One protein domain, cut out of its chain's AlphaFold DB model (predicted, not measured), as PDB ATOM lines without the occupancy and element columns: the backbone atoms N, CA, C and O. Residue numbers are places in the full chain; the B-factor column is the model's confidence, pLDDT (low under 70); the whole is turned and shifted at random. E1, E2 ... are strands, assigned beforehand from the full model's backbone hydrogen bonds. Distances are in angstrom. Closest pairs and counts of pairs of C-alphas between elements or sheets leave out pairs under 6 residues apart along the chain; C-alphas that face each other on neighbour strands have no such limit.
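What this domain is: This is residues 132 to 290 of the 782 residues of the protein "Cell surface protein" of Lactobacillus plantarum 2025 (UniProt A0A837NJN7). Two twisted sheets form a sandwich that is only partly face to face: the chain winds strand by strand through a sheet of six, E1 to E6, crosses over after E6, and winds back through a sheet of eight, E7 to E14. E13 and E14 reach beyond the first sheet, apart from each of its strands. The 159 printed residues hold 14 named strands and no named helix, class all strand; both sheets are antiparallel and follow chain order. The whole is compact, with a radius of gyration of the C-alphas of 16.0 A and spans of 50 by 36 by 28 A.

How they stand to each other: The first sheet is a meander, each strand the antiparallel neighbour of the one before. E1, residues 132 to 137, and E2, residues 143 to 148, have N 134 and O 146 at 2.8 A, within hydrogen-bond range. E3, residues 154 to 160, follows with N 145 and O 158 at 2.8 A, and E4, residues 166 to 171, with N 157 and O 169 at 2.9 A. E5, residues 177 to 183, has O 181 at 2.8 A from N 168, and the edge strand E6, residues 193 to 196, has O 195 at 3.0 A from N 178. A tight link leads to E7, residues 200 to 206, yet E6 and E7 are apart. The second meander starts at edge strand E7, with N 203 and O 211 of E8, residues 209 to 215, at 2.9 A. E9, residues 221 to 227, E10, residues 230 to 236, E11, residues 242 to 249, E12, residues 255 to 262, E13, residues 271 to 275, and E14, residues 285 to 289, follow in order; for instance N 223 and O 234 are 2.8 A apart, N 244 and O 260 2.9 A, and N 274 and O 286 2.8 A. The parts of the sheets that face each other are 9.8 A centre to centre, their strands at 20 degrees. The closest C-alphas of E5 and E7, Ser 183 and Leu 205, are 6.4 A apart. E1 and E12 are only just apart, at 8.2 A.

Where its parts are: E1 begins at C-alpha 132, (-53.768, 41.358, -39.152). E7 begins at C-alpha 200, (-28.820, 27.645, -36.671). E11 and E12, eight residues each, measure 23.3 A and 22.9 A, and E8 20.3 A. E14 ends at C-alpha 289, (-58.948, 14.025, -35.086).

The domain as a whole: The C-alphas farthest apart, Thr 150 and Asn 280, are 51.6 A apart. The printed part has no cut and no long link. Mean pLDDT of the printed part is 75.4; residues 262 to 290 are among the 41 under 70.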
ATOM      1  N   THR A 132     -52.712  42.128 -39.818       87.56
ATOM      2  CA  THR A 132     -53.768  41.358 -39.152       87.56
ATOM      3  C   THR A 132     -53.138  40.251 -38.316       87.56
ATOM      4  O   THR A 132     -52.549  39.321 -38.862       87.56
ATOM      5  N   GLY A 133     -53.275  40.337 -36.991       84.81
ATOM      6  CA  GLY A 133     -52.826  39.306 -36.053       84.81
ATOM      7  C   GLY A 133     -53.920  38.293 -35.708       84.81
ATOM      8  O   GLY A 133     -55.015  38.684 -35.301       84.81
ATOM      9  N   GLN A 134     -53.616  36.999 -35.816       79.81
ATOM     10  CA  GLN A 134     -54.482  35.894 -35.398       79.81
ATOM     11  C   GLN A 134     -53.824  35.062 -34.296       79.81
ATOM     12  O   GLN A 134     -52.666  34.660 -34.407       79.81
ATOM     13  N   TRP A 135     -54.581  34.781 -33.234       80.38
ATOM     14  CA  TRP A 135     -54.133  33.938 -32.125       80.38
ATOM     15  C   TRP A 135     -54.526  32.480 -32.353       80.38
ATOM     16  O   TRP A 135     -55.711  32.169 -32.460       80.38
ATOM     17  N   VAL A 136     -53.534  31.601 -32.329       76.00
ATOM     18  CA  VAL A 136     -53.655  30.150 -32.418       76.00
ATOM     19  C   VAL A 136     -53.306  29.537 -31.059       76.00
ATOM     20  O   VAL A 136     -52.263  29.832 -30.477       76.00
ATOM     21  N   ASP A 137     -54.183  28.676 -30.548       73.88
ATOM     22  CA  ASP A 137     -53.883  27.804 -29.409       73.88
ATOM     23  C   ASP A 137     -53.197  26.544 -29.955       73.88
ATOM     24  O   ASP A 137     -53.788  25.831 -30.768       73.88
ATOM     25  N   VAL A 138     -51.944  26.300 -29.561       73.81
ATOM     26  CA  VAL A 138     -51.169  25.118 -29.991       73.81
ATOM     27  C   VAL A 138     -50.972  24.114 -28.854       73.81
ATOM     28  O   VAL A 138     -50.113  23.234 -28.943       73.81
ATOM     29  N   GLY A 139     -51.780  24.209 -27.794       70.88
ATOM     30  CA  GLY A 139     -51.732  23.315 -26.645       70.88
ATOM     31  C   GLY A 139     -50.563  23.582 -25.692       70.88
ATOM     32  O   GLY A 139     -49.811  24.551 -25.821       70.88
ATOM     33  N   ASN A 140     -50.458  22.722 -24.671       71.12
ATOM     34  CA  ASN A 140     -49.447  22.780 -23.603       71.12
ATOM     35  C   ASN A 140     -49.246  24.189 -23.017       71.12
ATOM     36  O   ASN A 140     -48.133  24.646 -22.781       71.12
ATOM     37  N   GLN A 141     -50.373  24.881 -22.794       70.75
ATOM     38  CA  GLN A 141     -50.443  26.240 -22.246       70.75
ATOM     39  C   GLN A 141     -49.660  27.300 -23.052       70.75
ATOM     40  O   GLN A 141     -49.367  28.373 -22.522       70.75
ATOM     41  N   SER A 142     -49.349  27.037 -24.325       78.94
ATOM     42  CA  SER A 142     -48.659  27.975 -25.214       78.94
ATOM     43  C   SER A 142     -49.599  28.559 -26.271       78.94
ATOM     44  O   SER A 142     -50.438  27.864 -26.843       78.94
ATOM     45  N   SER A 143     -49.464  29.862 -26.514       81.94
ATOM     46  CA  SER A 143     -50.234  30.605 -27.515       81.94
ATOM     47  C   SER A 143     -49.296  31.118 -28.601       81.94
ATOM     48  O   SER A 143     -48.226  31.636 -28.283       81.94
ATOM     49  N   VAL A 144     -49.709  31.020 -29.864       84.50
ATOM     50  CA  VAL A 144     -48.990  31.597 -31.006       84.50
ATOM     51  C   VAL A 144     -49.806  32.747 -31.593       84.50
ATOM     52  O   VAL A 144     -51.009  32.615 -31.800       84.50
ATOM     53  N   LEU A 145     -49.164  33.879 -31.864       84.56
ATOM     54  CA  LEU A 145     -49.700  34.986 -32.647       84.56
ATOM     55  C   LEU A 145     -49.029  34.958 -34.020       84.56
ATOM     56  O   LEU A 145     -47.823  35.153 -34.112       84.56
ATOM     57  N   VAL A 146     -49.806  34.731 -35.079       86.00
ATOM     58  CA  VAL A 146     -49.342  34.888 -36.465       86.00
ATOM     59  C   VAL A 146     -49.867  36.215 -36.989       86.00
ATOM     60  O   VAL A 146     -51.074  36.461 -36.934       86.00
ATOM     61  N   ARG A 147     -48.987  37.068 -37.514       87.56
ATOM     62  CA  ARG A 147     -49.373  38.298 -38.212       87.56
ATOM     63  C   ARG A 147     -49.163  38.171 -39.708       87.56
ATOM     64  O   ARG A 147     -48.109  37.722 -40.150       87.56
ATOM     65  N   GLN A 148     -50.139  38.638 -40.474       87.44
ATOM     66  CA  GLN A 148     -50.055  38.777 -41.926       87.44
ATOM     67  C   GLN A 148     -50.270  40.223 -42.363       87.44
ATOM     68  O   GLN A 148     -50.914  41.004 -41.659       87.44
ATOM     69  N   ASP A 149     -49.774  40.565 -43.547       87.62
ATOM     70  CA  ASP A 149     -50.138  41.806 -44.225       87.62
ATOM     71  C   ASP A 149     -51.409  41.679 -45.082       87.62
ATOM     72  O   ASP A 149     -52.047  40.628 -45.149       87.62
ATOM     73  N   THR A 150     -51.768  42.768 -45.759       85.25
ATOM     74  CA  THR A 150     -52.917  42.869 -46.671       85.25
ATOM     75  C   THR A 150     -52.804  41.958 -47.898       85.25
ATOM     76  O   THR A 150     -53.826  41.508 -48.409       85.25
ATOM     77  N   LYS A 151     -51.579  41.635 -48.337       85.25
ATOM     78  CA  LYS A 151     -51.263  40.657 -49.390       85.25
ATOM     79  C   LYS A 151     -51.120  39.219 -48.836       85.25
ATOM     80  O   LYS A 151     -50.715  38.325 -49.572       85.25
ATOM     81  N   HIS A 152     -51.488  38.987 -47.568       82.62
ATOM     82  CA  HIS A 152     -51.516  37.696 -46.855       82.62
ATOM     83  C   HIS A 152     -50.169  36.988 -46.599       82.62
ATOM     84  O   HIS A 152     -50.161  35.828 -46.185       82.62
ATOM     85  N   ASN A 153     -49.027  37.659 -46.753       85.62
ATOM     86  CA  ASN A 153     -47.728  37.075 -46.401       85.62
ATOM     87  C   ASN A 153     -47.504  37.201 -44.888       85.62
ATOM     88  O   ASN A 153     -47.864  38.216 -44.282       85.62
ATOM     89  N   VAL A 154     -46.891  36.196 -44.259       86.94
ATOM     90  CA  VAL A 154     -46.558  36.266 -42.827       86.94
ATOM     91  C   VAL A 154     -45.515  37.366 -42.589       86.94
ATOM     92  O   VAL A 154     -44.471  37.392 -43.233       86.94
ATOM     93  N   ARG A 155     -45.805  38.287 -41.661       85.94
ATOM     94  CA  ARG A 155     -44.853  39.293 -41.149       85.94
ATOM     95  C   ARG A 155     -44.151  38.815 -39.896       85.94
ATOM     96  O   ARG A 155     -42.943  38.991 -39.787       85.94
ATOM     97  N   SER A 156     -44.882  38.196 -38.975       88.88
ATOM     98  CA  SER A 156     -44.276  37.639 -37.773       88.88
ATOM     99  C   SER A 156     -45.037  36.458 -37.190       88.88
ATOM    100  O   SER A 156     -46.230  36.258 -37.445       88.88
ATOM    101  N   VAL A 157     -44.308  35.668 -36.405       88.38
ATOM    102  CA  VAL A 157     -44.824  34.573 -35.584       88.38
ATOM    103  C   VAL A 157     -44.237  34.714 -34.184       88.38
ATOM    104  O   VAL A 157     -43.035  34.519 -33.988       88.38
ATOM    105  N   SER A 158     -45.085  35.039 -33.210       87.88
ATOM    106  CA  SER A 158     -44.718  35.107 -31.792       87.88
ATOM    107  C   SER A 158     -45.282  33.911 -31.036       87.88
ATOM    108  O   SER A 158     -46.488  33.684 -31.092       87.88
ATOM    109  N   GLN A 159     -44.465  33.166 -30.289       87.12
ATOM    110  CA  GLN A 159     -44.935  32.110 -29.383       87.12
ATOM    111  C   GLN A 159     -44.663  32.493 -27.928       87.12
ATOM    112  O   GLN A 159     -43.542  32.854 -27.577       87.12
ATOM    113  N   ILE A 160     -45.686  32.374 -27.081       85.31
ATOM    114  CA  ILE A 160     -45.633  32.680 -25.646       85.31
ATOM    115  C   ILE A 160     -46.016  31.426 -24.857       85.31
ATOM    116  O   ILE A 160     -47.050  30.807 -25.126       85.31
ATOM    117  N   TYR A 161     -45.197  31.059 -23.875       84.38
ATOM    118  CA  TYR A 161     -45.370  29.870 -23.037       84.38
ATOM    119  C   TYR A 161     -46.082  30.187 -21.706       84.38
ATOM    120  O   TYR A 161     -46.460  31.324 -21.415       84.38
ATOM    121  N   ALA A 162     -46.322  29.159 -20.887       80.75
ATOM    122  CA  ALA A 162     -47.056  29.270 -19.620       80.75
ATOM    123  C   ALA A 162     -46.328  30.092 -18.542       80.75
ATOM    124  O   ALA A 162     -46.965  30.692 -17.677       80.75
ATOM    125  N   ASN A 163     -44.995  30.093 -18.596       79.44
ATOM    126  CA  ASN A 163     -44.093  30.832 -17.715       79.44
ATOM    127  C   ASN A 163     -43.818  32.268 -18.203       79.44
ATOM    128  O   ASN A 163     -42.887  32.894 -17.720       79.44
ATOM    129  N   ASP A 164     -44.607  32.772 -19.158       78.81
ATOM    130  CA  ASP A 164     -44.476  34.089 -19.799       78.81
ATOM    131  C   ASP A 164     -43.151  34.324 -20.581       78.81
ATOM    132  O   ASP A 164     -42.966  35.411 -21.124       78.81
ATOM    133  N   SER A 165     -42.270  33.316 -20.728       83.12
ATOM    134  CA  SER A 165     -41.178  33.333 -21.723       83.12
ATOM    135  C   SER A 165     -41.713  33.118 -23.144       83.12
ATOM    136  O   SER A 165     -42.823  32.605 -23.339       83.12
ATOM    137  N   GLY A 166     -40.924  33.481 -24.157       86.19
ATOM    138  CA  GLY A 166     -41.355  33.362 -25.547       86.19
ATOM    139  C   GLY A 166     -40.313  33.770 -26.580       86.19
ATOM    140  O   GLY A 166     -39.142  33.979 -26.273       86.19
ATOM    141  N   PHE A 167     -40.762  33.872 -27.827       86.12
ATOM    142  CA  PHE A 167     -39.994  34.441 -28.930       86.12
ATOM    143  C   PHE A 167     -40.914  35.109 -29.950       86.12
ATOM    144  O   PHE A 167     -42.078  34.728 -30.069       86.12
ATOM    145  N   THR A 168     -40.363  36.037 -30.731       87.00
ATOM    146  CA  THR A 168     -40.970  36.606 -31.938       87.00
ATOM    147  C   THR A 168     -39.992  36.459 -33.093       87.00
ATOM    148  O   THR A 168     -38.865  36.942 -33.020       87.00
ATOM    149  N   VAL A 169     -40.436  35.814 -34.171       87.50
ATOM    150  CA  VAL A 169     -39.736  35.790 -35.459       87.50
ATOM    151  C   VAL A 169     -40.406  36.793 -36.387       87.50
ATOM    152  O   VAL A 169     -41.596  36.650 -36.654       87.50
ATOM    153  N   LYS A 170     -39.657  37.775 -36.892       87.25
ATOM    154  CA  LYS A 170     -40.066  38.698 -37.958       87.25
ATOM    155  C   LYS A 170     -39.456  38.255 -39.289       87.25
ATOM    156  O   LYS A 170     -38.271  37.929 -39.364       87.25
ATOM    157  N   TYR A 171     -40.264  38.265 -40.340       85.25
ATOM    158  CA  TYR A 171     -39.848  37.960 -41.704       85.25
ATOM    159  C   TYR A 171     -39.473  39.239 -42.453       85.25
ATOM    160  O   TYR A 171     -40.342  40.060 -42.754       85.25
ATOM    161  N   ASN A 172     -38.199  39.359 -42.828       77.81
ATOM    162  CA  ASN A 172     -37.793  40.320 -43.847       77.81
ATOM    163  C   ASN A 172     -38.293  39.767 -45.192       77.81
ATOM    164  O   ASN A 172     -37.979  38.631 -45.547       77.81
ATOM    165  N   GLN A 173     -39.117  40.522 -45.925       68.81
ATOM    166  CA  GLN A 173     -39.588  40.087 -47.250       68.81
ATOM    167  C   GLN A 173     -38.533  40.337 -48.328       68.81
ATOM    168  O   GLN A 173     -38.362  39.534 -49.240       68.81
ATOM    169  N   ASP A 174     -37.842  41.466 -48.203       65.81
ATOM    170  CA  ASP A 174     -36.952  42.031 -49.217       65.81
ATOM    171  C   ASP A 174     -35.513  41.479 -49.110       65.81
ATOM    172  O   ASP A 174     -34.640  41.829 -49.902       65.81
ATOM    173  N   ALA A 175     -35.266  40.585 -48.142       68.19
ATOM    174  CA  ALA A 175     -33.994  39.911 -47.898       68.19
ATOM    175  C   ALA A 175     -34.210  38.440 -47.495       68.19
ATOM    176  O   ALA A 175     -35.217  38.089 -46.884       68.19
ATOM    177  N   ALA A 176     -33.232  37.572 -47.775       73.25
ATOM    178  CA  ALA A 176     -33.250  36.152 -47.398       73.25
ATOM    179  C   ALA A 176     -32.893  35.938 -45.908       73.25
ATOM    180  O   ALA A 176     -31.968  35.197 -45.570       73.25
ATOM    181  N   GLN A 177     -33.609  36.639 -45.023       79.81
ATOM    182  CA  GLN A 177     -33.306  36.762 -43.598       79.81
ATOM    183  C   GLN A 177     -34.569  36.739 -42.727       79.81
ATOM    184  O   GLN A 177     -35.669  37.065 -43.179       79.81
ATOM    185  N   VAL A 178     -34.402  36.392 -41.451       82.31
ATOM    186  CA  VAL A 178     -35.410  36.593 -40.396       82.31
ATOM    187  C   VAL A 178     -34.761  37.225 -39.169       82.31
ATOM    188  O   VAL A 178     -33.659  36.834 -38.787       82.31
ATOM    189  N   ALA A 179     -35.433  38.180 -38.531       81.88
ATOM    190  CA  ALA A 179     -35.024  38.683 -37.221       81.88
ATOM    191  C   ALA A 179     -35.743  37.879 -36.131       81.88
ATOM    192  O   ALA A 179     -36.949  37.653 -36.228       81.88
ATOM    193  N   ILE A 180     -35.025  37.428 -35.102       82.44
ATOM    194  CA  ILE A 180     -35.604  36.671 -33.987       82.44
ATOM    195  C   ILE A 180     -35.209  37.329 -32.674       82.44
ATOM    196  O   ILE A 180     -34.028  37.377 -32.338       82.44
ATOM    197  N   ALA A 181     -36.214  37.769 -31.923       81.00
ATOM    198  CA  ALA A 181     -36.102  38.131 -30.516       81.00
ATOM    199  C   ALA A 181     -36.606  36.957 -29.663       81.00
ATOM    200  O   ALA A 181     -37.649  36.371 -29.969       81.00
ATOM    201  N   ALA A 182     -35.885  36.594 -28.603       81.94
ATOM    202  CA  ALA A 182     -36.246  35.491 -27.712       81.94
ATOM    203  C   ALA A 182     -36.041  35.910 -26.253       81.94
ATOM    204  O   ALA A 182     -34.912  36.171 -25.838       81.94
ATOM    205  N   SER A 183     -37.137  35.973 -25.491       75.75
ATOM    206  CA  SER A 183     -37.206  36.658 -24.201       75.75
ATOM    207  C   SER A 183     -37.540  35.721 -23.042       75.75
ATOM    208  O   SER A 183     -38.395  34.831 -23.144       75.75
ATOM    209  N   ASP A 184     -36.883  35.956 -21.911       75.44
ATOM    210  CA  ASP A 184     -37.112  35.246 -20.658       75.44
ATOM    211  C   ASP A 184     -38.346  35.780 -19.900       75.44
ATOM    212  O   ASP A 184     -39.072  36.653 -20.375       75.44
ATOM    213  N   THR A 185     -38.588  35.265 -18.692       65.19
ATOM    214  CA  THR A 185     -39.746  35.651 -17.864       65.19
ATOM    215  C   THR A 185     -39.682  37.093 -17.345       65.19
ATOM    216  O   THR A 185     -40.675  37.593 -16.818       65.19
ATOM    217  N   ASN A 186     -38.520  37.744 -17.447       59.00
ATOM    218  CA  ASN A 186     -38.275  39.114 -16.996       59.00
ATOM    219  C   ASN A 186     -38.202  40.118 -18.164       59.00
ATOM    220  O   ASN A 186     -38.224  41.322 -17.925       59.00
ATOM    221  N   GLY A 187     -38.138  39.637 -19.414       56.00
ATOM    222  CA  GLY A 187     -37.932  40.466 -20.607       56.00
ATOM    223  C   GLY A 187     -36.512  41.027 -20.727       56.00
ATOM    224  O   GLY A 187     -36.319  42.039 -21.385       56.00
ATOM    225  N   THR A 188     -35.527  40.421 -20.056       47.94
ATOM    226  CA  THR A 188     -34.162  40.965 -19.928       47.94
ATOM    227  C   THR A 188     -33.245  40.554 -21.084       47.94
ATOM    228  O   THR A 188     -32.273  41.245 -21.373       47.94
ATOM    229  N   GLN A 189     -33.560  39.451 -21.764       51.88
ATOM    230  CA  GLN A 189     -32.927  39.058 -23.026       51.88
ATOM    231  C   GLN A 189     -33.785  39.590 -24.188       51.88
ATOM    232  O   GLN A 189     -34.838  39.018 -24.470       51.88
ATOM    233  N   ASP A 190     -33.342  40.646 -24.874       53.19
ATOM    234  CA  ASP A 190     -33.860  41.029 -26.200       53.19
ATOM    235  C   ASP A 190     -32.734  40.969 -27.238       53.19
ATOM    236  O   ASP A 190     -32.309  41.952 -27.847       53.19
ATOM    237  N   ASN A 191     -32.200  39.760 -27.406       55.47
ATOM    238  CA  ASN A 191     -31.200  39.468 -28.422       55.47
ATOM    239  C   ASN A 191     -31.890  39.358 -29.791       55.47
ATOM    240  O   ASN A 191     -32.002  38.260 -30.334       55.47
ATOM    241  N   SER A 192     -32.361  40.488 -30.329       63.41
ATOM    242  CA  SER A 192     -32.911  40.616 -31.685       63.41
ATOM    243  C   SER A 192     -31.823  40.354 -32.736       63.41
ATOM    244  O   SER A 192     -31.227  41.272 -33.302       63.41
ATOM    245  N   LEU A 193     -31.549  39.075 -32.991       72.44
ATOM    246  CA  LEU A 193     -30.535  38.619 -33.936       72.44
ATOM    247  C   LEU A 193     -31.148  38.406 -35.322       72.44
ATOM    248  O   LEU A 193     -32.216  37.808 -35.460       72.44
ATOM    249  N   VAL A 194     -30.446  38.875 -36.354       78.38
ATOM    250  CA  VAL A 194     -30.790  38.625 -37.758       78.38
ATOM    251  C   VAL A 194     -30.103  37.340 -38.215       78.38
ATOM    252  O   VAL A 194     -28.904  37.163 -38.007       78.38
ATOM    253  N   PHE A 195     -30.868  36.447 -38.838       77.56
ATOM    254  CA  PHE A 195     -30.411  35.148 -39.319       77.56
ATOM    255  C   PHE A 195     -30.602  35.027 -40.825       77.56
ATOM    256  O   PHE A 195     -31.733  35.066 -41.312       77.56
ATOM    257  N   ASP A 196     -29.503  34.804 -41.542       82.50
ATOM    258  CA  ASP A 196     -29.527  34.347 -42.931       82.50
ATOM    259  C   ASP A 196     -30.120  32.933 -43.032       82.50
ATOM    260  O   ASP A 196     -30.046  32.127 -42.096       82.50
ATOM    261  N   TYR A 197     -30.690  32.595 -44.184       82.31
ATOM    262  CA  TYR A 197     -31.206  31.249 -44.443       82.31
ATOM    263  C   TYR A 197     -30.099  30.177 -44.359       82.31
ATOM    264  O   TYR A 197     -28.938  30.427 -44.680       82.31
ATOM    265  N   ASN A 198     -30.465  28.965 -43.931       83.94
ATOM    266  CA  ASN A 198     -29.576  27.878 -43.478       83.94
ATOM    267  C   ASN A 198     -28.851  28.106 -42.130       83.94
ATOM    268  O   ASN A 198     -28.068  27.250 -41.705       83.94
ATOM    269  N   SER A 199     -29.130  29.198 -41.407       85.06
ATOM    270  CA  SER A 199     -28.574  29.423 -40.063       85.06
ATOM    271  C   SER A 199     -29.181  28.514 -38.985       85.06
ATOM    272  O   SER A 199     -30.359  28.150 -39.016       85.06
ATOM    273  N   LYS A 200     -28.381  28.225 -37.950       89.44
ATOM    274  CA  LYS A 200     -28.820  27.645 -36.671       89.44
ATOM    275  C   LYS A 200     -28.229  28.453 -35.515       89.44
ATOM    276  O   LYS A 200     -27.022  28.672 -35.489       89.44
ATOM    277  N   TYR A 201     -29.044  28.775 -34.514       86.12
ATOM    278  CA  TYR A 201     -28.599  29.435 -33.283       86.12
ATOM    279  C   TYR A 201     -29.343  28.903 -32.053       86.12
ATOM    280  O   TYR A 201     -30.417  28.318 -32.184       86.12
ATOM    281  N   THR A 202     -28.778  29.085 -30.859       87.50
ATOM    282  CA  THR A 202     -29.369  28.645 -29.588       87.50
ATOM    283  C   THR A 202     -29.292  29.773 -28.568       87.50
ATOM    284  O   THR A 202     -28.202  30.222 -28.234       87.50
ATOM    285  N   PHE A 203     -30.448  30.199 -28.061       82.75
ATOM    286  CA  PHE A 203     -30.570  31.140 -26.950       82.75
ATOM    287  C   PHE A 203     -30.722  30.376 -25.631       82.75
ATOM    288  O   PHE A 203     -31.456  29.383 -25.568       82.75
ATOM    289  N   GLU A 204     -30.091  30.872 -24.569       83.81
ATOM    290  CA  GLU A 204     -30.347  30.447 -23.189       83.81
ATOM    291  C   GLU A 204     -31.213  31.518 -22.508       83.81
ATOM    292  O   GLU A 204     -30.781  32.656 -22.322       83.81
ATOM    293  N   LEU A 205     -32.467  31.174 -22.197       74.19
ATOM    294  CA  LEU A 205     -33.445  32.131 -21.661       74.19
ATOM    295  C   LEU A 205     -33.374  32.205 -20.136       74.19
ATOM    296  O   LEU A 205     -33.394  33.281 -19.551       74.19
ATOM    297  N   SER A 206     -33.297  31.050 -19.481       73.12
ATOM    298  CA  SER A 206     -33.214  30.949 -18.025       73.12
ATOM    299  C   SER A 206     -32.458  29.679 -17.627       73.12
ATOM    300  O   SER A 206     -32.147  28.831 -18.467       73.12
ATOM    301  N   LYS A 207     -32.127  29.516 -16.339       66.44
ATOM    302  CA  LYS A 207     -31.401  28.322 -15.874       66.44
ATOM    303  C   LYS A 207     -32.241  27.062 -16.133       66.44
ATOM    304  O   LYS A 207     -33.226  26.823 -15.436       66.44
ATOM    305  N   ASN A 208     -31.775  26.234 -17.072       79.00
ATOM    306  CA  ASN A 208     -32.427  25.039 -17.637       79.00
ATOM    307  C   ASN A 208     -33.523  25.292 -18.704       79.00
ATOM    308  O   ASN A 208     -34.295  24.373 -18.991       79.00
ATOM    309  N   GLU A 209     -33.574  26.481 -19.320       86.81
ATOM    310  CA  GLU A 209     -34.423  26.788 -20.482       86.81
ATOM    311  C   GLU A 209     -33.587  27.263 -21.681       86.81
ATOM    312  O   GLU A 209     -32.920  28.296 -21.623       86.81
ATOM    313  N   THR A 210     -33.672  26.535 -22.794       89.38
ATOM    314  CA  THR A 210     -33.000  26.888 -24.057       89.38
ATOM    315  C   THR A 210     -33.982  26.876 -25.222       89.38
ATOM    316  O   THR A 210     -34.927  26.084 -25.229       89.38
ATOM    317  N   VAL A 211     -33.751  27.721 -26.230       90.19
ATOM    318  CA  VAL A 211     -34.490  27.693 -27.502       90.19
ATOM    319  C   VAL A 211     -33.506  27.715 -28.663       90.19
ATOM    320  O   VAL A 211     -32.738  28.656 -28.839       90.19
ATOM    321  N   THR A 212     -33.517  26.649 -29.460       91.75
ATOM    322  CA  THR A 212     -32.692  26.508 -30.663       91.75
ATOM    323  C   THR A 212     -33.516  26.785 -31.906       91.75
ATOM    324  O   THR A 212     -34.443  26.032 -32.197       91.75
ATOM    325  N   PHE A 213     -33.147  27.806 -32.670       91.38
ATOM    326  CA  PHE A 213     -33.743  28.102 -33.966       91.38
ATOM    327  C   PHE A 213     -32.916  27.487 -35.094       91.38
ATOM    328  O   PHE A 213     -31.685  27.414 -35.028       91.38
ATOM    329  N   LYS A 214     -33.611  27.057 -36.144       92.31
ATOM    330  CA  LYS A 214     -33.066  26.795 -37.476       92.31
ATOM    331  C   LYS A 214     -33.924  27.522 -38.496       92.31
ATOM    332  O   LYS A 214     -35.146  27.499 -38.357       92.31
ATOM    333  N   VAL A 215     -33.290  28.078 -39.517       91.00
ATOM    334  CA  VAL A 215     -33.940  28.647 -40.701       91.00
ATOM    335  C   VAL A 215     -33.455  27.829 -41.894       91.00
ATOM    336  O   VAL A 215     -32.245  27.676 -42.038       91.00
ATOM    337  N   ASP A 216     -34.341  27.256 -42.707       89.31
ATOM    338  CA  ASP A 216     -33.928  26.544 -43.930       89.31
ATOM    339  C   ASP A 216     -33.718  27.502 -45.121       89.31
ATOM    340  O   ASP A 216     -33.833  28.720 -44.980       89.31
ATOM    341  N   ASP A 217     -33.374  26.960 -46.289       86.44
ATOM    342  CA  ASP A 217     -33.174  27.697 -47.544       86.44
ATOM    343  C   ASP A 217     -34.466  28.309 -48.117       86.44
ATOM    344  O   ASP A 217     -34.410  29.233 -48.929       86.44
ATOM    345  N   GLN A 218     -35.632  27.831 -47.676       83.81
ATOM    346  CA  GLN A 218     -36.948  28.335 -48.068       83.81
ATOM    347  C   GLN A 218     -37.485  29.389 -47.081       83.81
ATOM    348  O   GLN A 218     -38.420  30.130 -47.405       83.81
ATOM    349  N   GLY A 219     -36.885  29.512 -45.894       80.62
ATOM    350  CA  GLY A 219     -37.334  30.370 -44.797       80.62
ATOM    351  C   GLY A 219     -38.395  29.727 -43.893       80.62
ATOM    352  O   GLY A 219     -39.121  30.442 -43.198       80.62
ATOM    353  N   GLN A 220     -38.512  28.397 -43.882       89.25
ATOM    354  CA  GLN A 220     -39.176  27.691 -42.789       89.25
ATOM    355  C   GLN A 220     -38.339  27.862 -41.520       89.25
ATOM    356  O   GLN A 220     -37.115  27.709 -41.548       89.25
ATOM    357  N   VAL A 221     -38.995  28.140 -40.394       90.88
ATOM    358  CA  VAL A 221     -38.326  28.258 -39.098       90.88
ATOM    359  C   VAL A 221     -38.734  27.102 -38.196       90.88
ATOM    360  O   VAL A 221     -39.915  26.822 -37.998       90.88
ATOM    361  N   THR A 222     -37.731  26.426 -37.635       93.50
ATOM    362  CA  THR A 222     -37.886  25.397 -36.601       93.50
ATOM    363  C   THR A 222     -37.353  25.934 -35.277       93.50
ATOM    364  O   THR A 222     -36.140  26.019 -35.090       93.50
ATOM    365  N   ALA A 223     -38.247  26.249 -34.341       92.44
ATOM    366  CA  ALA A 223     -37.918  26.607 -32.966       92.44
ATOM    367  C   ALA A 223     -38.000  25.359 -32.070       92.44
ATOM    368  O   ALA A 223     -39.060  24.765 -31.905       92.44
ATOM    369  N   THR A 224     -36.880  24.932 -31.492       93.75
ATOM    370  CA  THR A 224     -36.787  23.797 -30.559       93.75
ATOM    371  C   THR A 224     -36.506  24.311 -29.155       93.75
ATOM    372  O   THR A 224     -35.357  24.587 -28.814       93.75
ATOM    373  N   ARG A 225     -37.551  24.424 -28.335       91.81
ATOM    374  CA  ARG A 225     -37.452  24.729 -26.907       91.81
ATOM    375  C   ARG A 225     -37.160  23.469 -26.100       91.81
ATOM    376  O   ARG A 225     -37.749  22.421 -26.361       91.81
ATOM    377  N   VAL A 226     -36.311  23.585 -25.084       90.94
ATOM    378  CA  VAL A 226     -36.119  22.578 -24.033       90.94
ATOM    379  C   VAL A 226     -36.212  23.267 -22.675       90.94
ATOM    380  O   VAL A 226     -35.444  24.188 -22.408       90.94
ATOM    381  N   LEU A 227     -37.139  22.809 -21.828       88.88
ATOM    382  CA  LEU A 227     -37.298  23.229 -20.434       88.88
ATOM    383  C   LEU A 227     -37.286  21.980 -19.543       88.88
ATOM    384  O   LEU A 227     -38.280  21.259 -19.437       88.88
ATOM    385  N   GLY A 228     -36.149  21.712 -18.897       87.31
ATOM    386  CA  GLY A 228     -35.972  20.533 -18.042       87.31
ATOM    387  C   GLY A 228     -36.243  19.209 -18.774       87.31
ATOM    388  O   GLY A 228     -35.402  18.731 -19.531       87.31
ATOM    389  N   ALA A 229     -37.406  18.600 -18.521       84.94
ATOM    390  CA  ALA A 229     -37.826  17.329 -19.122       84.94
ATOM    391  C   ALA A 229     -38.821  17.476 -20.297       84.94
ATOM    392  O   ALA A 229     -39.172  16.471 -20.924       84.94
ATOM    393  N   GLU A 230     -39.277  18.696 -20.594       87.50
ATOM    394  CA  GLU A 230     -40.105  19.023 -21.759       87.50
ATOM    395  C   GLU A 230     -39.228  19.506 -22.922       87.50
ATOM    396  O   GLU A 230     -38.367  20.370 -22.754       87.50
ATOM    397  N   GLN A 231     -39.491  18.991 -24.120       90.69
ATOM    398  CA  GLN A 231     -38.994  19.529 -25.381       90.69
ATOM    399  C   GLN A 231     -40.181  19.883 -26.280       90.69
ATOM    400  O   GLN A 231     -40.945  18.993 -26.644       90.69
ATOM    401  N   THR A 232     -40.315  21.145 -26.685       90.06
ATOM    402  CA  THR A 232     -41.367  21.601 -27.606       90.06
ATOM    403  C   THR A 232     -40.732  22.103 -28.900       90.06
ATOM    404  O   THR A 232     -39.954  23.054 -28.891       90.06
ATOM    405  N   VAL A 233     -41.049  21.443 -30.015       91.56
ATOM    406  CA  VAL A 233     -40.601  21.808 -31.366       91.56
ATOM    407  C   VAL A 233     -41.757  22.461 -32.112       91.56
ATOM    408  O   VAL A 233     -42.752  21.795 -32.381       91.56
ATOM    409  N   THR A 234     -41.616  23.730 -32.475       90.88
ATOM    410  CA  THR A 234     -42.574  24.471 -33.302       90.88
ATOM    411  C   THR A 234     -41.955  24.724 -34.675       90.88
ATOM    412  O   THR A 234     -40.869  25.293 -34.767       90.88
ATOM    413  N   THR A 235     -42.634  24.311 -35.743       91.06
ATOM    414  CA  THR A 235     -42.240  24.560 -37.137       91.06
ATOM    415  C   THR A 235     -43.295  25.399 -37.840       91.06
ATOM    416  O   THR A 235     -44.481  25.060 -37.762       91.06
ATOM    417  N   PHE A 236     -42.878  26.445 -38.549       87.69
ATOM    418  CA  PHE A 236     -43.762  27.273 -39.373       87.69
ATOM    419  C   PHE A 236     -43.078  27.768 -40.647       87.69
ATOM    420  O   PHE A 236     -41.852  27.870 -40.713       87.69
ATOM    421  N   ASP A 237     -43.887  28.065 -41.660       80.19
ATOM    422  CA  ASP A 237     -43.450  28.559 -42.966       80.19
ATOM    423  C   ASP A 237     -44.041  29.942 -43.304       80.19
ATOM    424  O   ASP A 237     -44.890  30.484 -42.592       80.19
ATOM    425  N   LYS A 238     -43.608  30.504 -44.439       75.75
ATOM    426  CA  LYS A 238     -44.052  31.810 -44.961       75.75
ATOM    427  C   LYS A 238     -45.548  31.890 -45.307       75.75
ATOM    428  O   LYS A 238     -46.063  32.996 -45.468       75.75
ATOM    429  N   SER A 239     -46.249  30.758 -45.422       75.06
ATOM    430  CA  SER A 239     -47.704  30.709 -45.643       75.06
ATOM    431  C   SER A 239     -48.508  30.743 -44.337       75.06
ATOM    432  O   SER A 239     -49.713  31.003 -44.354       75.06
ATOM    433  N   GLY A 240     -47.850  30.524 -43.193       71.69
ATOM    434  CA  GLY A 240     -48.494  30.457 -41.883       71.69
ATOM    435  C   GLY A 240     -49.080  29.083 -41.554       71.69
ATOM    436  O   GLY A 240     -49.928  28.996 -40.664       71.69
ATOM    437  N   GLN A 241     -48.647  28.014 -42.236       79.00
ATOM    438  CA  GLN A 241     -48.827  26.659 -41.705       79.00
ATOM    439  C   GLN A 241     -47.994  26.515 -40.431       79.00
ATOM    440  O   GLN A 241     -46.853  26.979 -40.371       79.00
ATOM    441  N   LEU A 242     -48.563  25.875 -39.411       83.25
ATOM    442  CA  LEU A 242     -47.975  25.805 -38.079       83.25
ATOM    443  C   LEU A 242     -48.139  24.396 -37.508       83.25
ATOM    444  O   LEU A 242     -49.227  23.822 -37.519       83.25
ATOM    445  N   LYS A 243     -47.054  23.837 -36.978       86.31
ATOM    446  CA  LYS A 243     -47.056  22.519 -36.341       86.31
ATOM    447  C   LYS A 243     -46.198  22.541 -35.086       86.31
ATOM    448  O   LYS A 243     -45.059  22.998 -35.121       86.31
ATOM    449  N   THR A 244     -46.735  21.994 -34.003       86.81
ATOM    450  CA  THR A 244     -46.085  21.940 -32.691       86.81
ATOM    451  C   THR A 244     -46.016  20.495 -32.209       86.81
ATOM    452  O   THR A 244     -47.011  19.772 -32.230       86.81
ATOM    453  N   VAL A 245     -44.839  20.062 -31.764       86.75
ATOM    454  CA  VAL A 245     -44.576  18.726 -31.221       86.75
ATOM    455  C   VAL A 245     -43.945  18.875 -29.839       86.75
ATOM    456  O   VAL A 245     -42.751  19.147 -29.719       86.75
ATOM    457  N   THR A 246     -44.739  18.682 -28.789       86.56
ATOM    458  CA  THR A 246     -44.263  18.652 -27.400       86.56
ATOM    459  C   THR A 246     -43.969  17.215 -26.992       86.56
ATOM    460  O   THR A 246     -44.822  16.341 -27.109       86.56
ATOM    461  N   THR A 247     -42.771  16.957 -26.479       86.00
ATOM    462  CA  THR A 247     -42.338  15.661 -25.950       86.00
ATOM    463  C   THR A 247     -41.915  15.827 -24.494       86.00
ATOM    464  O   THR A 247     -40.945  16.521 -24.202       86.00
ATOM    465  N   VAL A 248     -42.626  15.172 -23.578       84.31
ATOM    466  CA  VAL A 248     -42.341  15.169 -22.138       84.31
ATOM    467  C   VAL A 248     -41.669  13.853 -21.766       84.31
ATOM    468  O   VAL A 248     -42.205  12.778 -22.038       84.31
ATOM    469  N   THR A 249     -40.504  13.925 -21.122       82.69
ATOM    470  CA  THR A 249     -39.835  12.753 -20.542       82.69
ATOM    471  C   THR A 249     -40.295  12.575 -19.095       82.69
ATOM    472  O   THR A 249     -39.984  13.381 -18.223       82.69
ATOM    473  N   ASN A 250     -41.061  11.522 -18.833       78.12
ATOM    474  CA  ASN A 250     -41.590  11.203 -17.512       78.12
ATOM    475  C   ASN A 250     -40.488  10.686 -16.570       78.12
ATOM    476  O   ASN A 250     -39.473  10.142 -17.005       78.12
ATOM    477  N   ALA A 251     -40.723  10.765 -15.256       77.06
ATOM    478  CA  ALA A 251     -39.762  10.347 -14.224       77.06
ATOM    479  C   ALA A 251     -39.393   8.843 -14.235       77.06
ATOM    480  O   ALA A 251     -38.439   8.437 -13.579       77.06
ATOM    481  N   ASN A 252     -40.132   8.012 -14.976       74.31
ATOM    482  CA  ASN A 252     -39.836   6.596 -15.227       74.31
ATOM    483  C   ASN A 252     -39.070   6.357 -16.549       74.31
ATOM    484  O   ASN A 252     -38.942   5.214 -16.982       74.31
ATOM    485  N   GLY A 253     -38.611   7.420 -17.217       70.19
ATOM    486  CA  GLY A 253     -37.894   7.367 -18.491       70.19
ATOM    487  C   GLY A 253     -38.778   7.237 -19.736       70.19
ATOM    488  O   GLY A 253     -38.248   7.315 -20.845       70.19
ATOM    489  N   THR A 254     -40.105   7.072 -19.615       71.00
ATOM    490  CA  THR A 254     -40.967   7.053 -20.808       71.00
ATOM    491  C   THR A 254     -41.094   8.445 -21.403       71.00
ATOM    492  O   THR A 254     -41.200   9.436 -20.681       71.00
ATOM    493  N   LYS A 255     -41.145   8.532 -22.731       73.00
ATOM    494  CA  LYS A 255     -41.550   9.757 -23.419       73.00
ATOM    495  C   LYS A 255     -43.033   9.689 -23.751       73.00
ATOM    496  O   LYS A 255     -43.487   8.676 -24.279       73.00
ATOM    497  N   SER A 256     -43.748  10.762 -23.431       74.19
ATOM    498  CA  SER A 256     -45.074  11.074 -23.961       74.19
ATOM    499  C   SER A 256     -44.912  12.181 -24.998       74.19
ATOM    500  O   SER A 256     -44.228  13.165 -24.716       74.19
ATOM    501  N   GLN A 257     -45.502  12.044 -26.182       78.69
ATOM    502  CA  GLN A 257     -45.455  13.079 -27.219       78.69
ATOM    503  C   GLN A 257     -46.864  13.516 -27.612       78.69
ATOM    504  O   GLN A 257     -47.662  12.664 -27.983       78.69
ATOM    505  N   GLN A 258     -47.133  14.824 -27.580       77.88
ATOM    506  CA  GLN A 258     -48.290  15.461 -28.207       77.88
ATOM    507  C   GLN A 258     -47.850  16.161 -29.501       77.88
ATOM    508  O   GLN A 258     -47.008  17.057 -29.462       77.88
ATOM    509  N   THR A 259     -48.439  15.785 -30.638       77.56
ATOM    510  CA  THR A 259     -48.353  16.556 -31.894       77.56
ATOM    511  C   THR A 259     -49.665  17.281 -32.147       77.56
ATOM    512  O   THR A 259     -50.711  16.636 -32.130       77.56
ATOM    513  N   ASN A 260     -49.575  18.579 -32.438       75.25
ATOM    514  CA  ASN A 260     -50.670  19.463 -32.822       75.25
ATOM    515  C   ASN A 260     -50.329  20.112 -34.174       75.25
ATOM    516  O   ASN A 260     -49.318  20.810 -34.283       75.25
ATOM    517  N   THR A 261     -51.161  19.903 -35.193       71.00
ATOM    518  CA  THR A 261     -51.050  20.585 -36.499       71.00
ATOM    519  C   THR A 261     -52.142  21.647 -36.619       71.00
ATOM    520  O   THR A 261     -53.242  21.457 -36.098       71.00
ATOM    521  N   VAL A 262     -51.841  22.765 -37.281       67.44
ATOM    522  CA  VAL A 262     -52.782  23.850 -37.575       67.44
ATOM    523  C   VAL A 262     -52.631  24.251 -39.043       67.44
ATOM    524  O   VAL A 262     -51.647  24.876 -39.450       67.44
ATOM    525  N   ASP A 263     -53.626  23.869 -39.842       61.56
ATOM    526  CA  ASP A 263     -53.625  24.024 -41.296       61.56
ATOM    527  C   ASP A 263     -54.046  25.452 -41.703       61.56
ATOM    528  O   ASP A 263     -55.189  25.736 -42.071       61.56
ATOM    529  N   GLY A 264     -53.088  26.376 -41.587       53.91
ATOM    530  CA  GLY A 264     -53.246  27.802 -41.873       53.91
ATOM    531  C   GLY A 264     -54.015  28.574 -40.792       53.91
ATOM    532  O   GLY A 264     -54.377  28.053 -39.739       53.91
ATOM    533  N   LEU A 265     -54.305  29.855 -41.045       51.88
ATOM    534  CA  LEU A 265     -54.814  30.789 -40.023       51.88
ATOM    535  C   LEU A 265     -56.241  30.501 -39.494       51.88
ATOM    536  O   LEU A 265     -56.740  31.243 -38.647       51.88
ATOM    537  N   LYS A 266     -56.924  29.433 -39.934       47.62
ATOM    538  CA  LYS A 266     -58.288  29.081 -39.486       47.62
ATOM    539  C   LYS A 266     -58.324  28.246 -38.197       47.62
ATOM    540  O   LYS A 266     -59.041  27.259 -38.108       47.62
ATOM    541  N   SER A 267     -57.603  28.728 -37.184       42.22
ATOM    542  CA  SER A 267     -57.845  28.557 -35.740       42.22
ATOM    543  C   SER A 267     -58.604  27.293 -35.283       42.22
ATOM    544  O   SER A 267     -59.659  27.389 -34.651       42.22
ATOM    545  N   MET A 268     -58.013  26.119 -35.492       41.75
ATOM    546  CA  MET A 268     -58.213  24.927 -34.661       41.75
ATOM    547  C   MET A 268     -56.995  24.013 -34.817       41.75
ATOM    548  O   MET A 268     -56.427  23.931 -35.904       41.75
ATOM    549  N   VAL A 269     -56.604  23.313 -33.749       50.47
ATOM    550  CA  VAL A 269     -55.725  22.141 -33.883       50.47
ATOM    551  C   VAL A 269     -56.511  21.101 -34.673       50.47
ATOM    552  O   VAL A 269     -57.593  20.727 -34.232       50.47
ATOM    553  N   THR A 270     -56.021  20.671 -35.834       44.56
ATOM    554  CA  THR A 270     -56.765  19.775 -36.741       44.56
ATOM    555  C   THR A 270     -56.638  18.303 -36.342       44.56
ATOM    556  O   THR A 270     -57.561  17.510 -36.545       44.56
ATOM    557  N   GLY A 271     -55.560  17.945 -35.643       51.16
ATOM    558  CA  GLY A 271     -55.432  16.670 -34.943       51.16
ATOM    559  C   GLY A 271     -54.462  16.747 -33.768       51.16
ATOM    560  O   GLY A 271     -53.409  17.375 -33.871       51.16
ATOM    561  N   GLU A 272     -54.821  16.085 -32.668       54.06
ATOM    562  CA  GLU A 272     -53.941  15.823 -31.524       54.06
ATOM    563  C   GLU A 272     -53.492  14.354 -31.572       54.06
ATOM    564  O   GLU A 272     -54.327  13.448 -31.531       54.06
ATOM    565  N   GLN A 273     -52.186  14.087 -31.637       57.41
ATOM    566  CA  GLN A 273     -51.641  12.727 -31.511       57.41
ATOM    567  C   GLN A 273     -50.852  12.579 -30.217       57.41
ATOM    568  O   GLN A 273     -49.848  13.265 -30.046       57.41
ATOM    569  N   TYR A 274     -51.258  11.627 -29.375       55.41
ATOM    570  CA  TYR A 274     -50.543  11.194 -28.181       55.41
ATOM    571  C   TYR A 274     -49.812   9.875 -28.432       55.41
ATOM    572  O   TYR A 274     -50.449   8.830 -28.564       55.41
ATOM    573  N   ASP A 275     -48.482   9.894 -28.450       59.72
ATOM    574  CA  ASP A 275     -47.673   8.678 -28.351       59.72
ATOM    575  C   ASP A 275     -47.261   8.472 -26.890       59.72
ATOM    576  O   ASP A 275     -46.386   9.164 -26.376       59.72
ATOM    577  N   LEU A 276     -47.951   7.551 -26.205       53.28
ATOM    578  CA  LEU A 276     -47.928   7.397 -24.740       53.28
ATOM    579  C   LEU A 276     -46.862   6.413 -24.225       53.28
ATOM    580  O   LEU A 276     -46.750   6.192 -23.018       53.28
ATOM    581  N   GLY A 277     -46.084   5.804 -25.123       51.81
ATOM    582  CA  GLY A 277     -45.098   4.792 -24.766       51.81
ATOM    583  C   GLY A 277     -43.968   4.643 -25.779       51.81
ATOM    584  O   GLY A 277     -44.163   4.120 -26.872       51.81
ATOM    585  N   LEU A 278     -42.757   5.007 -25.349       50.53
ATOM    586  CA  LEU A 278     -41.490   4.475 -25.871       50.53
ATOM    587  C   LEU A 278     -40.837   3.530 -24.843       50.53
ATOM    588  O   LEU A 278     -39.631   3.579 -24.617       50.53
ATOM    589  N   LEU A 279     -41.643   2.690 -24.185       40.84
ATOM    590  CA  LEU A 279     -41.164   1.660 -23.260       40.84
ATOM    591  C   LEU A 279     -41.352   0.279 -23.895       40.84
ATOM    592  O   LEU A 279     -42.418  -0.022 -24.426       40.84
ATOM    593  N   ASN A 280     -40.307  -0.547 -23.851       44.44
ATOM    594  CA  ASN A 280     -40.297  -1.936 -24.329       44.44
ATOM    595  C   ASN A 280     -40.765  -2.136 -25.792       44.44
ATOM    596  O   ASN A 280     -41.264  -3.200 -26.145       44.44
ATOM    597  N   GLY A 281     -40.597  -1.125 -26.652       47.16
ATOM    598  CA  GLY A 281     -40.835  -1.216 -28.101       47.16
ATOM    599  C   GLY A 281     -42.301  -1.179 -28.556       47.16
ATOM    600  O   GLY A 281     -42.547  -1.122 -29.759       47.16
ATOM    601  N   LEU A 282     -43.274  -1.166 -27.640       45.16
ATOM    602  CA  LEU A 282     -44.695  -1.175 -27.997       45.16
ATOM    603  C   LEU A 282     -45.229   0.257 -28.167       45.16
ATOM    604  O   LEU A 282     -45.551   0.939 -27.193       45.16
ATOM    605  N   LYS A 283     -45.320   0.719 -29.419       47.50
ATOM    606  CA  LYS A 283     -45.821   2.060 -29.751       47.50
ATOM    607  C   LYS A 283     -47.339   2.147 -29.531       47.50
ATOM    608  O   LYS A 283     -48.113   1.661 -30.349       47.50
ATOM    609  N   VAL A 284     -47.762   2.795 -28.443       52.03
ATOM    610  CA  VAL A 284     -49.181   3.076 -28.155       52.03
ATOM    611  C   VAL A 284     -49.525   4.501 -28.587       52.03
ATOM    612  O   VAL A 284     -49.261   5.461 -27.861       52.03
ATOM    613  N   THR A 285     -50.131   4.613 -29.770       49.69
ATOM    614  CA  THR A 285     -50.599   5.874 -30.359       49.69
ATOM    615  C   THR A 285     -52.099   6.052 -30.140       49.69
ATOM    616  O   THR A 285     -52.888   5.196 -30.533       49.69
ATOM    617  N   ALA A 286     -52.507   7.191 -29.583       51.84
ATOM    618  CA  ALA A 286     -53.892   7.644 -29.549       51.84
ATOM    619  C   ALA A 286     -54.020   8.939 -30.361       51.84
ATOM    620  O   ALA A 286     -53.445   9.963 -29.997       51.84
ATOM    621  N   GLN A 287     -54.768   8.898 -31.464       48.94
ATOM    622  CA  GLN A 287     -55.085  10.075 -32.274       48.94
ATOM    623  C   GLN A 287     -56.502  10.564 -31.965       48.94
ATOM    624  O   GLN A 287     -57.445   9.775 -31.909       48.94
ATOM    625  N   LYS A 288     -56.644  11.876 -31.793       49.50
ATOM    626  CA  LYS A 288     -57.912  12.598 -31.715       49.50
ATOM    627  C   LYS A 288     -57.952  13.581 -32.883       49.50
ATOM    628  O   LYS A 288     -57.394  14.674 -32.818       49.50
ATOM    629  N   GLU A 289     -58.604  13.162 -33.958       45.31
ATOM    630  CA  GLU A 289     -58.948  14.025 -35.086       45.31
ATOM    631  C   GLU A 289     -60.001  15.047 -34.629       45.31
ATOM    632  O   GLU A 289     -61.042  14.679 -34.077       45.31
ATOM    633  N   ILE A 290     -59.730  16.341 -34.814       51.66
ATOM    634  CA  ILE A 290     -60.639  17.417 -34.401       51.66
ATOM    635  C   ILE A 290     -61.393  17.869 -35.646       51.66
ATOM    636  O   ILE A 290     -61.005  18.789 -36.361       51.66
TER     637      ILE A 290